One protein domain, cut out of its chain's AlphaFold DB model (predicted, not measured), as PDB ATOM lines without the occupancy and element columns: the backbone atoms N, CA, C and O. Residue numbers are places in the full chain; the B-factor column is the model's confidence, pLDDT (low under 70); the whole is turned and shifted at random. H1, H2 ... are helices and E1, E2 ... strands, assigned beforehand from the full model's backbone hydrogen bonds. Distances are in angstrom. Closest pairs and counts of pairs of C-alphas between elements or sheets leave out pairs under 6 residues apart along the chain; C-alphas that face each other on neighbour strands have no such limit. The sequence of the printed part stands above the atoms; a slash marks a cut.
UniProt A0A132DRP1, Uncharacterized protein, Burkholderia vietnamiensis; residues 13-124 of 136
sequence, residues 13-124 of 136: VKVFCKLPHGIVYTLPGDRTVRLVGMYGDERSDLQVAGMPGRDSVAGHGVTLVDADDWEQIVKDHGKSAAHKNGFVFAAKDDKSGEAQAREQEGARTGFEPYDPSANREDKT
ATOM      1  N   VAL A  13     -47.035  35.542 -23.459       85.06
ATOM      2  CA  VAL A  13     -45.649  35.984 -23.558       85.06
ATOM      3  C   VAL A  13     -44.809  34.801 -24.019       85.06
ATOM      4  O   VAL A  13     -44.955  33.685 -23.518       85.06
ATOM      5  N   LYS A  14     -43.924  35.036 -24.990       86.62
ATOM      6  CA  LYS A  14     -42.969  34.017 -25.427       86.62
ATOM      7  C   LYS A  14     -41.799  34.002 -24.467       86.62
ATOM      8  O   LYS A  14     -41.053  34.975 -24.369       86.62
ATOM      9  N   VAL A  15     -41.652  32.895 -23.762       87.62
ATOM     10  CA  VAL A  15     -40.557  32.649 -22.837       87.62
ATOM     11  C   VAL A  15     -39.545  31.743 -23.519       87.62
ATOM     12  O   VAL A  15     -39.897  30.705 -24.075       87.62
ATOM     13  N   PHE A  16     -38.286  32.155 -23.476       87.00
ATOM     14  CA  PHE A  16     -37.141  31.439 -24.015       87.00
ATOM     15  C   PHE A  16     -36.355  30.851 -22.847       87.00
ATOM     16  O   PHE A  16     -36.048  31.568 -21.894       87.00
ATOM     17  N   CYS A  17     -36.031  29.561 -22.907       87.75
ATOM     18  CA  CYS A  17     -35.338  28.835 -21.846       87.75
ATOM     19  C   CYS A  17     -34.160  28.026 -22.405       87.75
ATOM     20  O   CYS A  17     -34.327  27.063 -23.152       87.75
ATOM     21  N   LYS A  18     -32.944  28.396 -22.005       84.00
ATOM     22  CA  LYS A  18     -31.691  27.753 -22.424       84.00
ATOM     23  C   LYS A  18     -31.401  26.433 -21.706       84.00
ATOM     24  O   LYS A  18     -30.490  25.701 -22.089       84.00
ATOM     25  N   LEU A  19     -32.109  26.131 -20.615       83.19
ATOM     26  CA  LEU A  19     -31.835  24.916 -19.849       83.19
ATOM     27  C   LEU A  19     -32.176  23.688 -20.703       83.19
ATOM     28  O   LEU A  19     -33.244  23.661 -21.307       83.19
ATOM     29  N   PRO A  20     -31.336  22.642 -20.732       77.19
ATOM     30  CA  PRO A  20     -31.568  21.488 -21.598       77.19
ATOM     31  C   PRO A  20     -32.874  20.751 -21.298       77.19
ATOM     32  O   PRO A  20     -33.588  20.345 -22.208       77.19
ATOM     33  N   HIS A  21     -33.198  20.602 -20.019       78.75
ATOM     34  CA  HIS A  21     -34.386  19.898 -19.535       78.75
ATOM     35  C   HIS A  21     -35.609  20.812 -19.356       78.75
ATOM     36  O   HIS A  21     -36.686  20.323 -19.016       78.75
ATOM     37  N   GLY A  22     -35.460  22.120 -19.587       83.62
ATOM     38  CA  GLY A  22     -36.481  23.106 -19.252       83.62
ATOM     39  C   GLY A  22     -36.596  23.322 -17.744       83.62
ATOM     40  O   GLY A  22     -35.701  22.959 -16.983       83.62
ATOM     41  N   ILE A  23     -37.691  23.933 -17.303       84.06
ATOM     42  CA  ILE A  23     -37.969  24.151 -15.879       84.06
ATOM     43  C   ILE A  23     -39.473  24.129 -15.633       84.06
ATOM     44  O   ILE A  23     -40.246  24.644 -16.436       84.06
ATOM     45  N   VAL A  24     -39.892  23.514 -14.530       86.81
ATOM     46  CA  VAL A  24     -41.288  23.520 -14.086       86.81
ATOM     47  C   VAL A  24     -41.384  24.425 -12.870       86.81
ATOM     48  O   VAL A  24     -40.650  24.236 -11.901       86.81
ATOM     49  N   TYR A  25     -42.277  25.404 -12.936       84.19
ATOM     50  CA  TYR A  25     -42.603  26.290 -11.832       84.19
ATOM     51  C   TYR A  25     -43.940  25.891 -11.229       84.19
ATOM     52  O   TYR A  25     -44.925  25.724 -11.950       84.19
ATOM     53  N   THR A  26     -43.966  25.761  -9.907       82.75
ATOM     54  CA  THR A  26     -45.194  25.539  -9.146       82.75
ATOM     55  C   THR A  26     -45.679  26.886  -8.634       82.75
ATOM     56  O   THR A  26     -45.021  27.521  -7.815       82.75
ATOM     57  N   LEU A  27     -46.821  27.327  -9.141       81.25
ATOM     58  CA  LEU A  27     -47.480  28.564  -8.756       81.25
ATOM     59  C   LEU A  27     -48.445  28.308  -7.585       81.25
ATOM     60  O   LEU A  27     -48.944  27.189  -7.408       81.25
ATOM     61  N   PRO A  28     -48.745  29.334  -6.772       77.50
ATOM     62  CA  PRO A  28     -49.785  29.259  -5.755       77.50
ATOM     63  C   PRO A  28     -51.134  28.847  -6.367       77.50
ATOM     64  O   PRO A  28     -51.583  29.409  -7.362       77.50
ATOM     65  N   GLY A  29     -51.796  27.871  -5.739       73.00
ATOM     66  CA  GLY A  29     -53.069  27.317  -6.219       73.00
ATOM     67  C   GLY A  29     -52.942  26.033  -7.046       73.00
ATOM     68  O   GLY A  29     -53.819  25.767  -7.859       73.00
ATOM     69  N   ASP A  30     -51.870  25.256  -6.845       72.12
ATOM     70  CA  ASP A  30     -51.611  23.959  -7.511       72.12
ATOM     71  C   ASP A  30     -51.419  24.056  -9.037       72.12
ATOM     72  O   ASP A  30     -51.452  23.069  -9.766       72.12
ATOM     73  N   ARG A  31     -51.188  25.270  -9.547       78.38
ATOM     74  CA  ARG A  31     -50.928  25.502 -10.968       78.38
ATOM     75  C   ARG A  31     -49.460  25.240 -11.266       78.38
ATOM     76  O   ARG A  31     -48.580  25.713 -10.555       78.38
ATOM     77  N   THR A  32     -49.181  24.523 -12.346       80.56
ATOM     78  CA  THR A  32     -47.809  24.261 -12.794       80.56
ATOM     79  C   THR A  32     -47.590  24.811 -14.191       80.56
ATOM     80  O   THR A  32     -48.306  24.440 -15.118       80.56
ATOM     81  N   VAL A  33     -46.560  25.637 -14.353       84.06
ATOM     82  CA  VAL A  33     -46.118  26.139 -15.656       84.06
ATOM     83  C   VAL A  33     -44.797  25.475 -16.009       84.06
ATOM     84  O   VAL A  33     -43.797  25.631 -15.310       84.06
ATOM     85  N   ARG A  34     -44.787  24.723 -17.112       84.56
ATOM     86  CA  ARG A  34     -43.583  24.092 -17.656       84.56
ATOM     87  C   ARG A  34     -43.024  24.950 -18.781       84.56
ATOM     88  O   ARG A  34     -43.694  25.161 -19.782       84.56
ATOM     89  N   LEU A  35     -41.780  25.387 -18.628       83.88
ATOM     90  CA  LEU A  35     -40.982  25.952 -19.706       83.88
ATOM     91  C   LEU A  35     -40.216  24.837 -20.410       83.88
ATOM     92  O   LEU A  35     -39.495  24.064 -19.771       83.88
ATOM     93  N   VAL A  36     -40.350  24.788 -21.728       84.38
ATOM     94  CA  VAL A  36     -39.624  23.867 -22.596       84.38
ATOM     95  C   VAL A  36     -38.168  24.305 -22.695       84.38
ATOM     96  O   VAL A  36     -37.872  25.484 -22.853       84.38
ATOM     97  N   GLY A  37     -37.253  23.347 -22.571       81.75
ATOM     98  CA  GLY A  37     -35.815  23.575 -22.663       81.75
ATOM     99  C   GLY A  37     -35.246  23.413 -24.068       81.75
ATOM    100  O   GLY A  37     -35.974  23.123 -25.012       81.75
ATOM    101  N   MET A  38     -33.917  23.504 -24.186       77.94
ATOM    102  CA  MET A  38     -33.188  23.313 -25.452       77.94
ATOM    103  C   MET A  38     -33.508  21.985 -26.155       77.94
ATOM    104  O   MET A  38     -33.411  21.907 -27.376       77.94
ATOM    105  N   TYR A  39     -33.840  20.917 -25.425       71.00
ATOM    106  CA  TYR A  39     -34.152  19.637 -26.063       71.00
ATOM    107  C   TYR A  39     -35.580  19.550 -26.619       71.00
ATOM    108  O   TYR A  39     -35.875  18.602 -27.342       71.00
ATOM    109  N   GLY A  40     -36.433  20.549 -26.381       68.19
ATOM    110  CA  GLY A  40     -37.844  20.508 -26.766       68.19
ATOM    111  C   GLY A  40     -38.729  19.800 -25.734       68.19
ATOM    112  O   GLY A  40     -38.272  19.413 -24.654       68.19
ATOM    113  N   ASP A  41     -40.024  19.700 -26.046       66.62
ATOM    114  CA  ASP A  41     -41.037  19.136 -25.139       66.62
ATOM    115  C   ASP A  41     -40.910  17.610 -25.000       66.62
ATOM    116  O   ASP A  41     -40.939  17.074 -23.888       66.62
ATOM    117  N   GLU A  42     -40.659  16.943 -26.128       62.78
ATOM    118  CA  GLU A  42     -40.340  15.523 -26.248       62.78
ATOM    119  C   GLU A  42     -38.897  15.358 -26.730       62.78
ATOM    120  O   GLU A  42     -38.554  15.806 -27.831       62.78
ATOM    121  N   ARG A  43     -38.074  14.635 -25.957       59.94
ATOM    122  CA  ARG A  43     -36.798  14.135 -26.475       59.94
ATOM    123  C   ARG A  43     -37.080  13.029 -27.480       59.94
ATOM    124  O   ARG A  43     -37.688  12.024 -27.125       59.94
ATOM    125  N   SER A  44     -36.609  13.198 -28.707       58.34
ATOM    126  CA  SER A  44     -36.565  12.077 -29.645       58.34
ATOM    127  C   SER A  44     -35.474  11.094 -29.209       58.34
ATOM    128  O   SER A  44     -34.410  11.522 -28.769       58.34
ATOM    129  N   ASP A  45     -35.696   9.789 -29.367       60.62
ATOM    130  CA  ASP A  45     -34.681   8.751 -29.096       60.62
ATOM    131  C   ASP A  45     -33.406   8.952 -29.943       60.62
ATOM    132  O   ASP A  45     -32.301   8.598 -29.546       60.62
ATOM    133  N   LEU A  46     -33.551   9.600 -31.105       60.75
ATOM    134  CA  LEU A  46     -32.449   9.957 -32.004       60.75
ATOM    135  C   LEU A  46     -31.773  11.291 -31.645       60.75
ATOM    136  O   LEU A  46     -30.896  11.758 -32.375       60.75
ATOM    137  N   GLN A  47     -32.200  11.951 -30.569       63.34
ATOM    138  CA  GLN A  47     -31.716  13.277 -30.227       63.34
ATOM    139  C   GLN A  47     -30.348  13.203 -29.553       63.34
ATOM    140  O   GLN A  47     -30.209  12.847 -28.384       63.34
ATOM    141  N   VAL A  48     -29.326  13.565 -30.324       61.62
ATOM    142  CA  VAL A  48     -27.941  13.621 -29.861       61.62
ATOM    143  C   VAL A  48     -27.761  14.799 -28.906       61.62
ATOM    144  O   VAL A  48     -28.267  15.901 -29.141       61.62
ATOM    145  N   ALA A  49     -27.013  14.574 -27.829       59.41
ATOM    146  CA  ALA A  49     -26.680  15.619 -26.874       59.41
ATOM    147  C   ALA A  49     -25.950  16.780 -27.583       59.41
ATOM    148  O   ALA A  49     -25.013  16.558 -28.347       59.41
ATOM    149  N   GLY A  50     -26.405  18.015 -27.356       59.09
ATOM    150  CA  GLY A  50     -25.889  19.209 -28.041       59.09
ATOM    151  C   GLY A  50     -26.648  19.639 -29.305       59.09
ATOM    152  O   GLY A  50     -26.399  20.744 -29.782       59.09
ATOM    153  N   MET A  51     -27.607  18.855 -29.817       64.06
ATOM    154  CA  MET A  51     -28.517  19.331 -30.869       64.06
ATOM    155  C   MET A  51     -29.780  19.986 -30.282       64.06
ATOM    156  O   MET A  51     -30.424  19.394 -29.408       64.06
ATOM    157  N   PRO A  52     -30.166  21.188 -30.758       65.19
ATOM    158  CA  PRO A  52     -31.410  21.826 -30.346       65.19
ATOM    159  C   PRO A  52     -32.620  21.003 -30.811       65.19
ATOM    160  O   PRO A  52     -32.613  20.407 -31.888       65.19
ATOM    161  N   GLY A  53     -33.656  20.958 -29.978       65.12
ATOM    162  CA  GLY A  53     -34.933  20.342 -30.308       65.12
ATOM    163  C   GLY A  53     -35.726  21.151 -31.329       65.12
ATOM    164  O   GLY A  53     -35.455  22.324 -31.571       65.12
ATOM    165  N   ARG A  54     -36.746  20.504 -31.895       64.88
ATOM    166  CA  ARG A  54     -37.704  21.079 -32.861       64.88
ATOM    167  C   ARG A  54     -38.307  22.414 -32.397       64.88
ATOM    168  O   ARG A  54     -38.476  23.313 -33.210       64.88
ATOM    169  N   ASP A  55     -38.554  22.552 -31.098       68.50
ATOM    170  CA  ASP A  55     -39.168  23.733 -30.475       68.50
ATOM    171  C   ASP A  55     -38.136  24.685 -29.843       68.50
ATOM    172  O   ASP A  55     -38.429  25.395 -28.879       68.50
ATOM    173  N   SER A  56     -36.890  24.662 -30.330       75.31
ATOM    174  CA  SER A  56     -35.799  25.488 -29.808       75.31
ATOM    175  C   SER A  56     -35.193  26.404 -30.860       75.31
ATOM    176  O   SER A  56     -34.876  25.985 -31.970       75.31
ATOM    177  N   VAL A  57     -34.952  27.657 -30.477       77.75
ATOM    178  CA  VAL A  57     -34.252  28.651 -31.292       77.75
ATOM    179  C   VAL A  57     -32.904  28.961 -30.657       77.75
ATOM    180  O   VAL A  57     -32.846  29.343 -29.492       77.75
ATOM    181  N   ALA A  58     -31.812  28.793 -31.413       76.44
ATOM    182  CA  ALA A  58     -30.447  29.089 -30.953       76.44
ATOM    183  C   ALA A  58     -30.115  28.461 -29.577       76.44
ATOM    184  O   ALA A  58     -29.600  29.106 -28.662       76.44
ATOM    185  N   GLY A  59     -30.524  27.202 -29.383       75.06
ATOM    186  CA  GLY A  59     -30.327  26.479 -28.125       75.06
ATOM    187  C   GLY A  59     -31.240  26.907 -26.967       75.06
ATOM    188  O   GLY A  59     -30.957  26.558 -25.826       75.06
ATOM    189  N   HIS A  60     -32.315  27.657 -27.230       82.50
ATOM    190  CA  HIS A  60     -33.325  28.036 -26.238       82.50
ATOM    191  C   HIS A  60     -34.680  27.451 -26.620       82.50
ATOM    192  O   HIS A  60     -35.191  27.747 -27.697       82.50
ATOM    193  N   GLY A  61     -35.281  26.655 -25.737       83.62
ATOM    194  CA  GLY A  61     -36.660  26.203 -25.897       83.62
ATOM    195  C   GLY A  61     -37.625  27.376 -25.804       83.62
ATOM    196  O   GLY A  61     -37.437  28.269 -24.975       83.62
ATOM    197  N   VAL A  62     -38.633  27.397 -26.671       84.44
ATOM    198  CA  VAL A  62     -39.632  28.469 -26.717       84.44
ATOM    199  C   VAL A  62     -40.948  27.947 -26.166       84.44
ATOM    200  O   VAL A  62     -41.424  26.879 -26.541       84.44
ATOM    201  N   THR A  63     -41.560  28.692 -25.252       85.75
ATOM    202  CA  THR A  63     -42.859  28.343 -24.668       85.75
ATOM    203  C   THR A  63     -43.742  29.573 -24.574       85.75
ATOM    204  O   THR A  63     -43.275  30.662 -24.252       85.75
ATOM    205  N   LEU A  64     -45.030  29.404 -24.860       85.19
ATOM    206  CA  LEU A  64     -46.036  30.436 -24.640       85.19
ATOM    207  C   LEU A  64     -46.554  30.310 -23.211       85.19
ATOM    208  O   LEU A  64     -47.094  29.270 -22.843       85.19
ATOM    209  N   VAL A  65     -46.378  31.363 -22.420       84.81
ATOM    210  CA  VAL A  65     -46.836  31.428 -21.028       84.81
ATOM    211  C   VAL A  65     -47.746  32.631 -20.862       84.81
ATOM    212  O   VAL A  65     -47.588  33.647 -21.535       84.81
ATOM    213  N   ASP A  66     -48.714  32.514 -19.970       85.56
ATOM    214  CA  ASP A  66     -49.544  33.626 -19.543       85.56
ATOM    215  C   ASP A  66     -48.691  34.771 -18.958       85.56
ATOM    216  O   ASP A  66     -47.708  34.536 -18.252       85.56
ATOM    217  N   ALA A  67     -49.033  36.025 -19.258       83.88
ATOM    218  CA  ALA A  67     -48.287  37.171 -18.739       83.88
ATOM    219  C   ALA A  67     -48.342  37.264 -17.203       83.88
ATOM    220  O   ALA A  67     -47.330  37.591 -16.588       83.88
ATOM    221  N   ASP A  68     -49.492  36.949 -16.599       84.19
ATOM    222  CA  ASP A  68     -49.718  37.015 -15.149       84.19
ATOM    223  C   ASP A  68     -48.901  35.921 -14.442       84.19
ATOM    224  O   ASP A  68     -48.162  36.200 -13.493       84.19
ATOM    225  N   ASP A  69     -48.930  34.698 -14.990       83.81
ATOM    226  CA  ASP A  69     -48.115  33.585 -14.491       83.81
ATOM    227  C   ASP A  69     -46.616  33.889 -14.629       83.81
ATOM    228  O   ASP A  69     -45.843  33.625 -13.708       83.81
ATOM    229  N   TRP A  70     -46.179  34.492 -15.742       85.69
ATOM    230  CA  TRP A  70     -44.778  34.880 -15.925       85.69
ATOM    231  C   TRP A  70     -44.327  35.947 -14.920       85.69
ATOM    232  O   TRP A  70     -43.256  35.817 -14.325       85.69
ATOM    233  N   GLU A  71     -45.132  36.984 -14.679       86.69
ATOM    234  CA  GLU A  71     -44.835  37.989 -13.650       86.69
ATOM    235  C   GLU A  71     -44.716  37.351 -12.260       86.69
ATOM    236  O   GLU A  71     -43.832  37.711 -11.475       86.69
ATOM    237  N   GLN A  72     -45.553  36.355 -11.973       85.69
ATOM    238  CA  GLN A  72     -45.511  35.602 -10.726       85.69
ATOM    239  C   GLN A  72     -44.257  34.719 -10.622       85.69
ATOM    240  O   GLN A  72     -43.591  34.735  -9.584       85.69
ATOM    241  N   ILE A  73     -43.860  34.044 -11.706       86.00
ATOM    242  CA  ILE A  73     -42.604  33.281 -11.798       86.00
ATOM    243  C   ILE A  73     -41.398  34.193 -11.573       86.00
ATOM    244  O   ILE A  73     -40.503  33.853 -10.802       86.00
ATOM    245  N   VAL A  74     -41.358  35.366 -12.204       86.56
ATOM    246  CA  VAL A  74     -40.260  36.327 -12.016       86.56
ATOM    247  C   VAL A  74     -40.241  36.853 -10.580       86.56
ATOM    248  O   VAL A  74     -39.171  37.057 -10.007       86.56
ATOM    249  N   LYS A  75     -41.406  37.038  -9.958       86.50
ATOM    250  CA  LYS A  75     -41.498  37.486  -8.566       86.50
ATOM    251  C   LYS A  75     -40.984  36.436  -7.577       86.50
ATOM    252  O   LYS A  75     -40.248  36.799  -6.659       86.50
ATOM    253  N   ASP A  76     -41.351  35.172  -7.762       84.12
ATOM    254  CA  ASP A  76     -40.986  34.082  -6.848       84.12
ATOM    255  C   ASP A  76     -39.575  33.535  -7.132       84.12
ATOM    256  O   ASP A  76     -38.715  33.444  -6.254       84.12
ATOM    257  N   HIS A  77     -39.281  33.293  -8.410       82.56
ATOM    258  CA  HIS A  77     -38.077  32.622  -8.891       82.56
ATOM    259  C   HIS A  77     -37.105  33.529  -9.656       82.56
ATOM    260  O   HIS A  77     -36.087  33.044 -10.160       82.56
ATOM    261  N   GLY A  78     -37.330  34.845  -9.728       76.62
ATOM    262  CA  GLY A  78     -36.427  35.778 -10.423       76.62
ATOM    263  C   GLY A  78     -35.016  35.850  -9.829       76.62
ATOM    264  O   GLY A  78     -34.079  36.303 -10.480       76.62
ATOM    265  N   LYS A  79     -34.828  35.360  -8.596       80.75
ATOM    266  CA  LYS A  79     -33.505  35.233  -7.962       80.75
ATOM    267  C   LYS A  79     -32.775  33.939  -8.324       80.75
ATOM    268  O   LYS A  79     -31.590  33.826  -8.002       80.75
ATOM    269  N   SER A  80     -33.447  32.982  -8.962       79.06
ATOM    270  CA  SER A  80     -32.840  31.715  -9.365       79.06
ATOM    271  C   SER A  80     -31.735  31.942 -10.390       79.06
ATOM    272  O   SER A  80     -31.802  32.857 -11.213       79.06
ATOM    273  N   ALA A  81     -30.725  31.072 -10.373       77.62
ATOM    274  CA  ALA A  81     -29.587  31.147 -11.288       77.62
ATOM    275  C   ALA A  81     -30.016  31.174 -12.766       77.62
ATOM    276  O   ALA A  81     -29.386  31.852 -13.567       77.62
ATOM    277  N   ALA A  82     -31.115  30.502 -13.118       78.75
ATOM    278  CA  ALA A  82     -31.665  30.503 -14.471       78.75
ATOM    279  C   ALA A  82     -32.098  31.910 -14.941       78.75
ATOM    280  O   ALA A  82     -31.741  32.325 -16.038       78.75
ATOM    281  N   HIS A  83     -32.785  32.677 -14.087       81.19
ATOM    282  CA  HIS A  83     -33.190  34.053 -14.390       81.19
ATOM    283  C   HIS A  83     -32.021  35.037 -14.273       81.19
ATOM    284  O   HIS A  83     -31.843  35.895 -15.132       81.19
ATOM    285  N   LYS A  84     -31.178  34.894 -13.240       81.25
ATOM    286  CA  LYS A  84     -30.025  35.783 -13.021       81.25
ATOM    287  C   LYS A  84     -28.983  35.721 -14.132       81.25
ATOM    288  O   LYS A  84     -28.414  36.750 -14.471       81.25
ATOM    289  N   ASN A  85     -28.719  34.531 -14.666       79.62
ATOM    290  CA  ASN A  85     -27.755  34.352 -15.751       79.62
ATOM    291  C   ASN A  85     -28.364  34.623 -17.137       79.62
ATOM    292  O   ASN A  85     -27.695  34.397 -18.137       79.62
ATOM    293  N   GLY A  86     -29.624  35.073 -17.212       79.44
ATOM    294  CA  GLY A  86     -30.300  35.351 -18.482       79.44
ATOM    295  C   GLY A  86     -30.710  34.105 -19.268       79.44
ATOM    296  O   GLY A  86     -31.220  34.228 -20.372       79.44
ATOM    297  N   PHE A  87     -30.560  32.903 -18.702       83.50
ATOM    298  CA  PHE A  87     -30.927  31.655 -19.374       83.50
ATOM    299  C   PHE A  87     -32.433  31.497 -19.574       83.50
ATOM    300  O   PHE A  87     -32.845  30.689 -20.403       83.50
ATOM    301  N   VAL A  88     -33.245  32.231 -18.812       85.75
ATOM    302  CA  VAL A  88     -34.696  32.282 -18.983       85.75
ATOM    303  C   VAL A  88     -35.136  33.733 -19.091       85.75
ATOM    304  O   VAL A  88     -34.886  34.527 -18.182       85.75
ATOM    305  N   PHE A  89     -35.800  34.076 -20.190       86.56
ATOM    306  CA  PHE A  89     -36.298  35.425 -20.427       86.56
ATOM    307  C   PHE A  89     -37.589  35.421 -21.240       86.56
ATOM    308  O   PHE A  89     -37.836  34.537 -22.056       86.56
ATOM    309  N   ALA A  90     -38.392  36.460 -21.050       87.81
ATOM    310  CA  ALA A  90     -39.582  36.723 -21.841       87.81
ATOM    311  C   ALA A  90     -39.290  37.746 -22.944       87.81
ATOM    312  O   ALA A  90     -38.689  38.788 -22.678       87.81
ATOM    313  N   ALA A  91     -39.776  37.489 -24.156       84.06
ATOM    314  CA  ALA A  91     -39.784  38.449 -25.252       84.06
ATOM    315  C   ALA A  91     -41.224  38.767 -25.684       84.06
ATOM    316  O   ALA A  91     -42.101  37.901 -25.692       84.06
ATOM    317  N   LYS A  92     -41.461  40.033 -26.049       76.81
ATOM    318  CA  LYS A  92     -42.746  40.493 -26.603       76.81
ATOM    319  C   LYS A  92     -42.907  40.143 -28.083       76.81
ATOM    320  O   LYS A  92     -44.029  39.944 -28.533       76.81
ATOM    321  N   ASP A  93     -41.791  40.039 -28.799       80.06
ATOM    322  CA  ASP A  93     -41.730  39.828 -30.242       80.06
ATOM    323  C   ASP A  93     -40.764  38.685 -30.556       80.06
ATOM    324  O   ASP A  93     -39.674  38.617 -29.979       80.06
ATOM    325  N   ASP A  94     -41.137  37.824 -31.508       75.44
ATOM    326  CA  ASP A  94     -40.319  36.696 -31.966       75.44
ATOM    327  C   ASP A  94     -38.904  37.129 -32.331       75.44
ATOM    328  O   ASP A  94     -37.946  36.696 -31.700       75.44
ATOM    329  N   LYS A  95     -38.772  38.087 -33.254       80.44
ATOM    330  CA  LYS A  95     -37.465  38.552 -33.739       80.44
ATOM    331  C   LYS A  95     -36.537  39.026 -32.624       80.44
ATOM    332  O   LYS A  95     -35.334  38.794 -32.699       80.44
ATOM    333  N   SER A  96     -37.076  39.707 -31.614       81.19
ATOM    334  CA  SER A  96     -36.284  40.184 -30.479       81.19
ATOM    335  C   SER A  96     -35.851  39.031 -29.578       81.19
ATOM    336  O   SER A  96     -34.708  39.010 -29.128       81.19
ATOM    337  N   GLY A  97     -36.736  38.057 -29.352       81.12
ATOM    338  CA  GLY A  97     -36.406  36.857 -28.590       81.12
ATOM    339  C   GLY A  97     -35.363  35.985 -29.286       81.12
ATOM    340  O   GLY A  97     -34.392  35.575 -28.658       81.12
ATOM    341  N   GLU A  98     -35.503  35.777 -30.595       82.25
ATOM    342  CA  GLU A  98     -34.552  35.016 -31.408       82.25
ATOM    343  C   GLU A  98     -33.175  35.694 -31.479       82.25
ATOM    344  O   GLU A  98     -32.149  35.017 -31.398       82.25
ATOM    345  N   ALA A  99     -33.136  37.026 -31.606       83.56
ATOM    346  CA  ALA A  99     -31.889  37.787 -31.588       83.56
ATOM    347  C   ALA A  99     -31.163  37.616 -30.249       83.56
ATOM    348  O   ALA A  99     -29.997  37.227 -30.234       83.56
ATOM    349  N   GLN A 100     -31.877  37.793 -29.134       82.75
ATOM    350  CA  GLN A 100     -31.300  37.637 -27.802       82.75
ATOM    351  C   GLN A 100     -30.869  36.186 -27.521       82.75
ATOM    352  O   GLN A 100     -29.816  35.958 -26.924       82.75
ATOM    353  N   ALA A 101     -31.641  35.201 -27.991       82.12
ATOM    354  CA  ALA A 101     -31.284  33.787 -27.901       82.12
ATOM    355  C   ALA A 101     -29.991  33.483 -28.674       82.12
ATOM    356  O   ALA A 101     -29.140  32.754 -28.168       82.12
ATOM    357  N   ARG A 102     -29.809  34.081 -29.861       81.75
ATOM    358  CA  ARG A 102     -28.564  33.972 -30.637       81.75
ATOM    359  C   ARG A 102     -27.378  34.637 -29.956       81.75
ATOM    360  O   ARG A 102     -26.303  34.050 -29.923       81.75
ATOM    361  N   GLU A 103     -27.557  35.826 -29.390       83.00
ATOM    362  CA  GLU A 103     -26.485  36.509 -28.655       83.00
ATOM    363  C   GLU A 103     -26.017  35.692 -27.444       83.00
ATOM    364  O   GLU A 103     -24.829  35.654 -27.128       83.00
ATOM    365  N   GLN A 104     -26.941  34.975 -26.803       77.12
ATOM    366  CA  GLN A 104     -26.657  34.113 -25.658       77.12
ATOM    367  C   GLN A 104     -26.427  32.648 -26.038       77.12
ATOM    368  O   GLN A 104     -26.283  31.805 -25.153       77.12
ATOM    369  N   GLU A 105     -26.364  32.299 -27.325       76.69
ATOM    370  CA  GLU A 105     -26.151  30.921 -27.782       76.69
ATOM    371  C   GLU A 105     -24.844  30.352 -27.209       76.69
ATOM    372  O   GLU A 105     -24.839  29.246 -26.668       76.69
ATOM    373  N   GLY A 106     -23.780  31.158 -27.196       71.88
ATOM    374  CA  GLY A 106     -22.474  30.785 -26.645       71.88
ATOM    375  C   GLY A 106     -22.372  30.799 -25.114       71.88
ATOM    376  O   GLY A 106     -21.324  30.440 -24.577       71.88
ATOM    377  N   ALA A 107     -23.417  31.221 -24.392       76.50
ATOM    378  CA  ALA A 107     -23.385  31.235 -22.933       76.50
ATOM    379  C   ALA A 107     -23.415  29.800 -22.382       76.50
ATOM    380  O   ALA A 107     -24.291  29.002 -22.708       76.50
ATOM    381  N   ARG A 108     -22.460  29.456 -21.522       73.38
ATOM    382  CA  ARG A 108     -22.376  28.114 -20.939       73.38
ATOM    383  C   ARG A 108     -23.329  27.975 -19.762       73.38
ATOM    384  O   ARG A 108     -23.196  28.693 -18.773       73.38
ATOM    385  N   THR A 109     -24.284  27.052 -19.855       72.06
ATOM    386  CA  THR A 109     -25.240  26.774 -18.765       72.06
ATOM    387  C   THR A 109     -24.670  25.817 -17.719       72.06
ATOM    388  O   THR A 109     -25.270  25.649 -16.661       72.06
ATOM    389  N   GLY A 110     -23.531  25.176 -18.012       71.94
ATOM    390  CA  GLY A 110     -22.929  24.138 -17.172       71.94
ATOM    391  C   GLY A 110     -23.564  22.752 -17.337       71.94
ATOM    392  O   GLY A 110     -23.064  21.791 -16.764       71.94
ATOM    393  N   PHE A 111     -24.621  22.635 -18.146       71.19
ATOM    394  CA  PHE A 111     -25.266  21.367 -18.509       71.19
ATOM    395  C   PHE A 111     -24.989  20.971 -19.967       71.19
ATOM    396  O   PHE A 111     -25.767  20.240 -20.585       71.19
ATOM    397  N   GLU A 112     -23.909  21.497 -20.539       72.19
ATOM    398  CA  GLU A 112     -23.443  21.108 -21.866       72.19
ATOM    399  C   GLU A 112     -23.022  19.632 -21.874       72.19
ATOM    400  O   GLU A 112     -22.553  19.117 -20.854       72.19
ATOM    401  N   PRO A 113     -23.191  18.933 -23.011       69.19
ATOM    402  CA  PRO A 113     -22.705  17.570 -23.148       69.19
ATOM    403  C   PRO A 113     -21.207  17.515 -22.856       69.19
ATOM    404  O   PRO A 113     -20.413  18.250 -23.443       69.19
ATOM    405  N   TYR A 114     -20.838  16.629 -21.939       69.44
ATOM    406  CA  TYR A 114     -19.446  16.353 -21.640       69.44
ATOM    407  C   TYR A 114     -18.875  15.420 -22.706       69.44
ATOM    408  O   TYR A 114     -19.449  14.359 -22.956       69.44
ATOM    409  N   ASP A 115     -17.754  15.801 -23.317       70.50
ATOM    410  CA  ASP A 115     -16.999  14.903 -24.186       70.50
ATOM    411  C   ASP A 115     -15.912  14.189 -23.359       70.50
ATOM    412  O   ASP A 115     -14.915  14.814 -22.984       70.50
ATOM    413  N   PRO A 116     -16.063  12.882 -23.073       68.31
ATOM    414  CA  PRO A 116     -15.091  12.128 -22.281       68.31
ATOM    415  C   PRO A 116     -13.778  11.855 -23.036       68.31
ATOM    416  O   PRO A 116     -12.835  11.303 -22.472       68.31
ATOM    417  N   SER A 117     -13.686  12.198 -24.327       68.88
ATOM    418  CA  SER A 117     -12.450  12.076 -25.104       68.88
ATOM    419  C   SER A 117     -11.624  13.357 -25.154       68.88
ATOM    420  O   SER A 117     -10.424  13.265 -25.427       68.88
ATOM    421  N   ALA A 118     -12.226  14.507 -24.856       66.88
ATOM    422  CA  ALA A 118     -11.581  15.811 -24.830       66.88
ATOM    423  C   ALA A 118     -10.676  15.996 -23.604       66.88
ATOM    424  O   ALA A 118      -9.670  16.706 -23.683       66.88
ATOM    425  N   ASN A 119     -10.986  15.317 -22.497       64.44
ATOM    426  CA  ASN A 119     -10.269  15.458 -21.235       64.44
ATOM    427  C   ASN A 119      -9.463  14.192 -20.902       64.44
ATOM    428  O   ASN A 119      -9.989  13.098 -20.727       64.44
ATOM    429  N   ARG A 120      -8.133  14.348 -20.819       59.97
ATOM    430  CA  ARG A 120      -7.168  13.263 -20.534       59.97
ATOM    431  C   ARG A 120      -7.332  12.660 -19.133       59.97
ATOM    432  O   ARG A 120      -6.964  11.507 -18.915       59.97
ATOM    433  N   GLU A 121      -7.853  13.448 -18.202       63.09
ATOM    434  CA  GLU A 121      -8.115  13.047 -16.819       63.09
ATOM    435  C   GLU A 121      -9.166  11.926 -16.710       63.09
ATOM    436  O   GLU A 121      -8.951  11.011 -15.926       63.09
ATOM    437  N   ASP A 122     -10.187  11.877 -17.577       58.75
ATOM    438  CA  ASP A 122     -11.175  10.775 -17.605       58.75
ATOM    439  C   ASP A 122     -10.607   9.435 -18.089       58.75
ATOM    440  O   ASP A 122     -11.154   8.375 -17.796       58.75
ATOM    441  N   LYS A 123      -9.504   9.466 -18.843       58.31
ATOM    442  CA  LYS A 123      -8.816   8.261 -19.349       58.31
ATOM    443  C   LYS A 123      -7.684   7.801 -18.432       58.31
ATOM    444  O   LYS A 123      -6.944   6.880 -18.769       58.31
ATOM    445  N   THR A 124      -7.511   8.484 -17.308       58.91
ATOM    446  CA  THR A 124      -6.477   8.201 -16.324       58.91
ATOM    447  C   THR A 124      -7.103   7.444 -15.160       58.91
ATOM    448  O   THR A 124      -8.081   7.912 -14.587       58.91
TER     449      THR A 124
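Overview. This is residues 13 to 124 of the 136 residues of an uncharacterized protein of Burkholderia vietnamiensis (UniProt A0A132DRP1). A small three-stranded sheet, E4 E1 E5, is sandwiched between two helices, H1 over one face and H3 over the other, making three layers; the hairpin E2 and E3 packs on H1, and the tail of residues 115 to 124, with H4, sticks out. The printed part has 112 residues, with four named helices and five named strands in the order E1 E2 E3 E4 H1 H2 E5 H3 H4. Both sheets are antiparallel and the class is mixed, with 54 residues, under half, in named elements. The whole is compact, radius of gyration of the C-alphas 15.2 A, spanning 51 by 29 by 28 A.

Arrangement. E1, residues 13 to 17, is the inner strand between E4, residues 60 to 65, and E5, residues 88 to 91, antiparallel to each at 150 degrees. N 15 and O 63, and N 16 and O 89, are within hydrogen-bond range at 2.8 A. E2, residues 23 to 27, and E3, residues 31 to 35, form an antiparallel hairpin, N 25 to O 33 2.8 A. H1, residues 67 to 77, is on the sheet at a height of 10.4 A; its closest C-alpha pair with E2 is Ile 73 and Tyr 25, 7.0 A. H2, residues 81 to 84, only grazes the sheet. E4, H1 H2, E5 form a split strand-helix-strand unit, two same-way strands with E1 between, its crossover right-handed. H3, residues 94 to 103, is on the opposite face at a height of 9.4 A, along E1 at 19 degrees on the local plane. H4, residues 120 to 123, is not on the sheet. Every O i to N i+4 pair is within range in H1 and H3; H2 and H4 are too short for one.

Along the chain. E1 begins at C-alpha 13 (-45.649, 35.984, -23.558). E4 and H1 each span 14.9 A, H3 14.2 A. H4 ends at C-alpha 123 (-8.816, 8.261, -19.349).

Size, cuts and confidence. The farthest C-alphas, Asp 68 and Thr 124, are 52.0 A apart. The printed part has no cut; the links E3 to E4 and H3 to H4 are long. Mean pLDDT of the printed part is 76.8, with residues 40 to 55, 113 to 114 and 116 to 124 under 70.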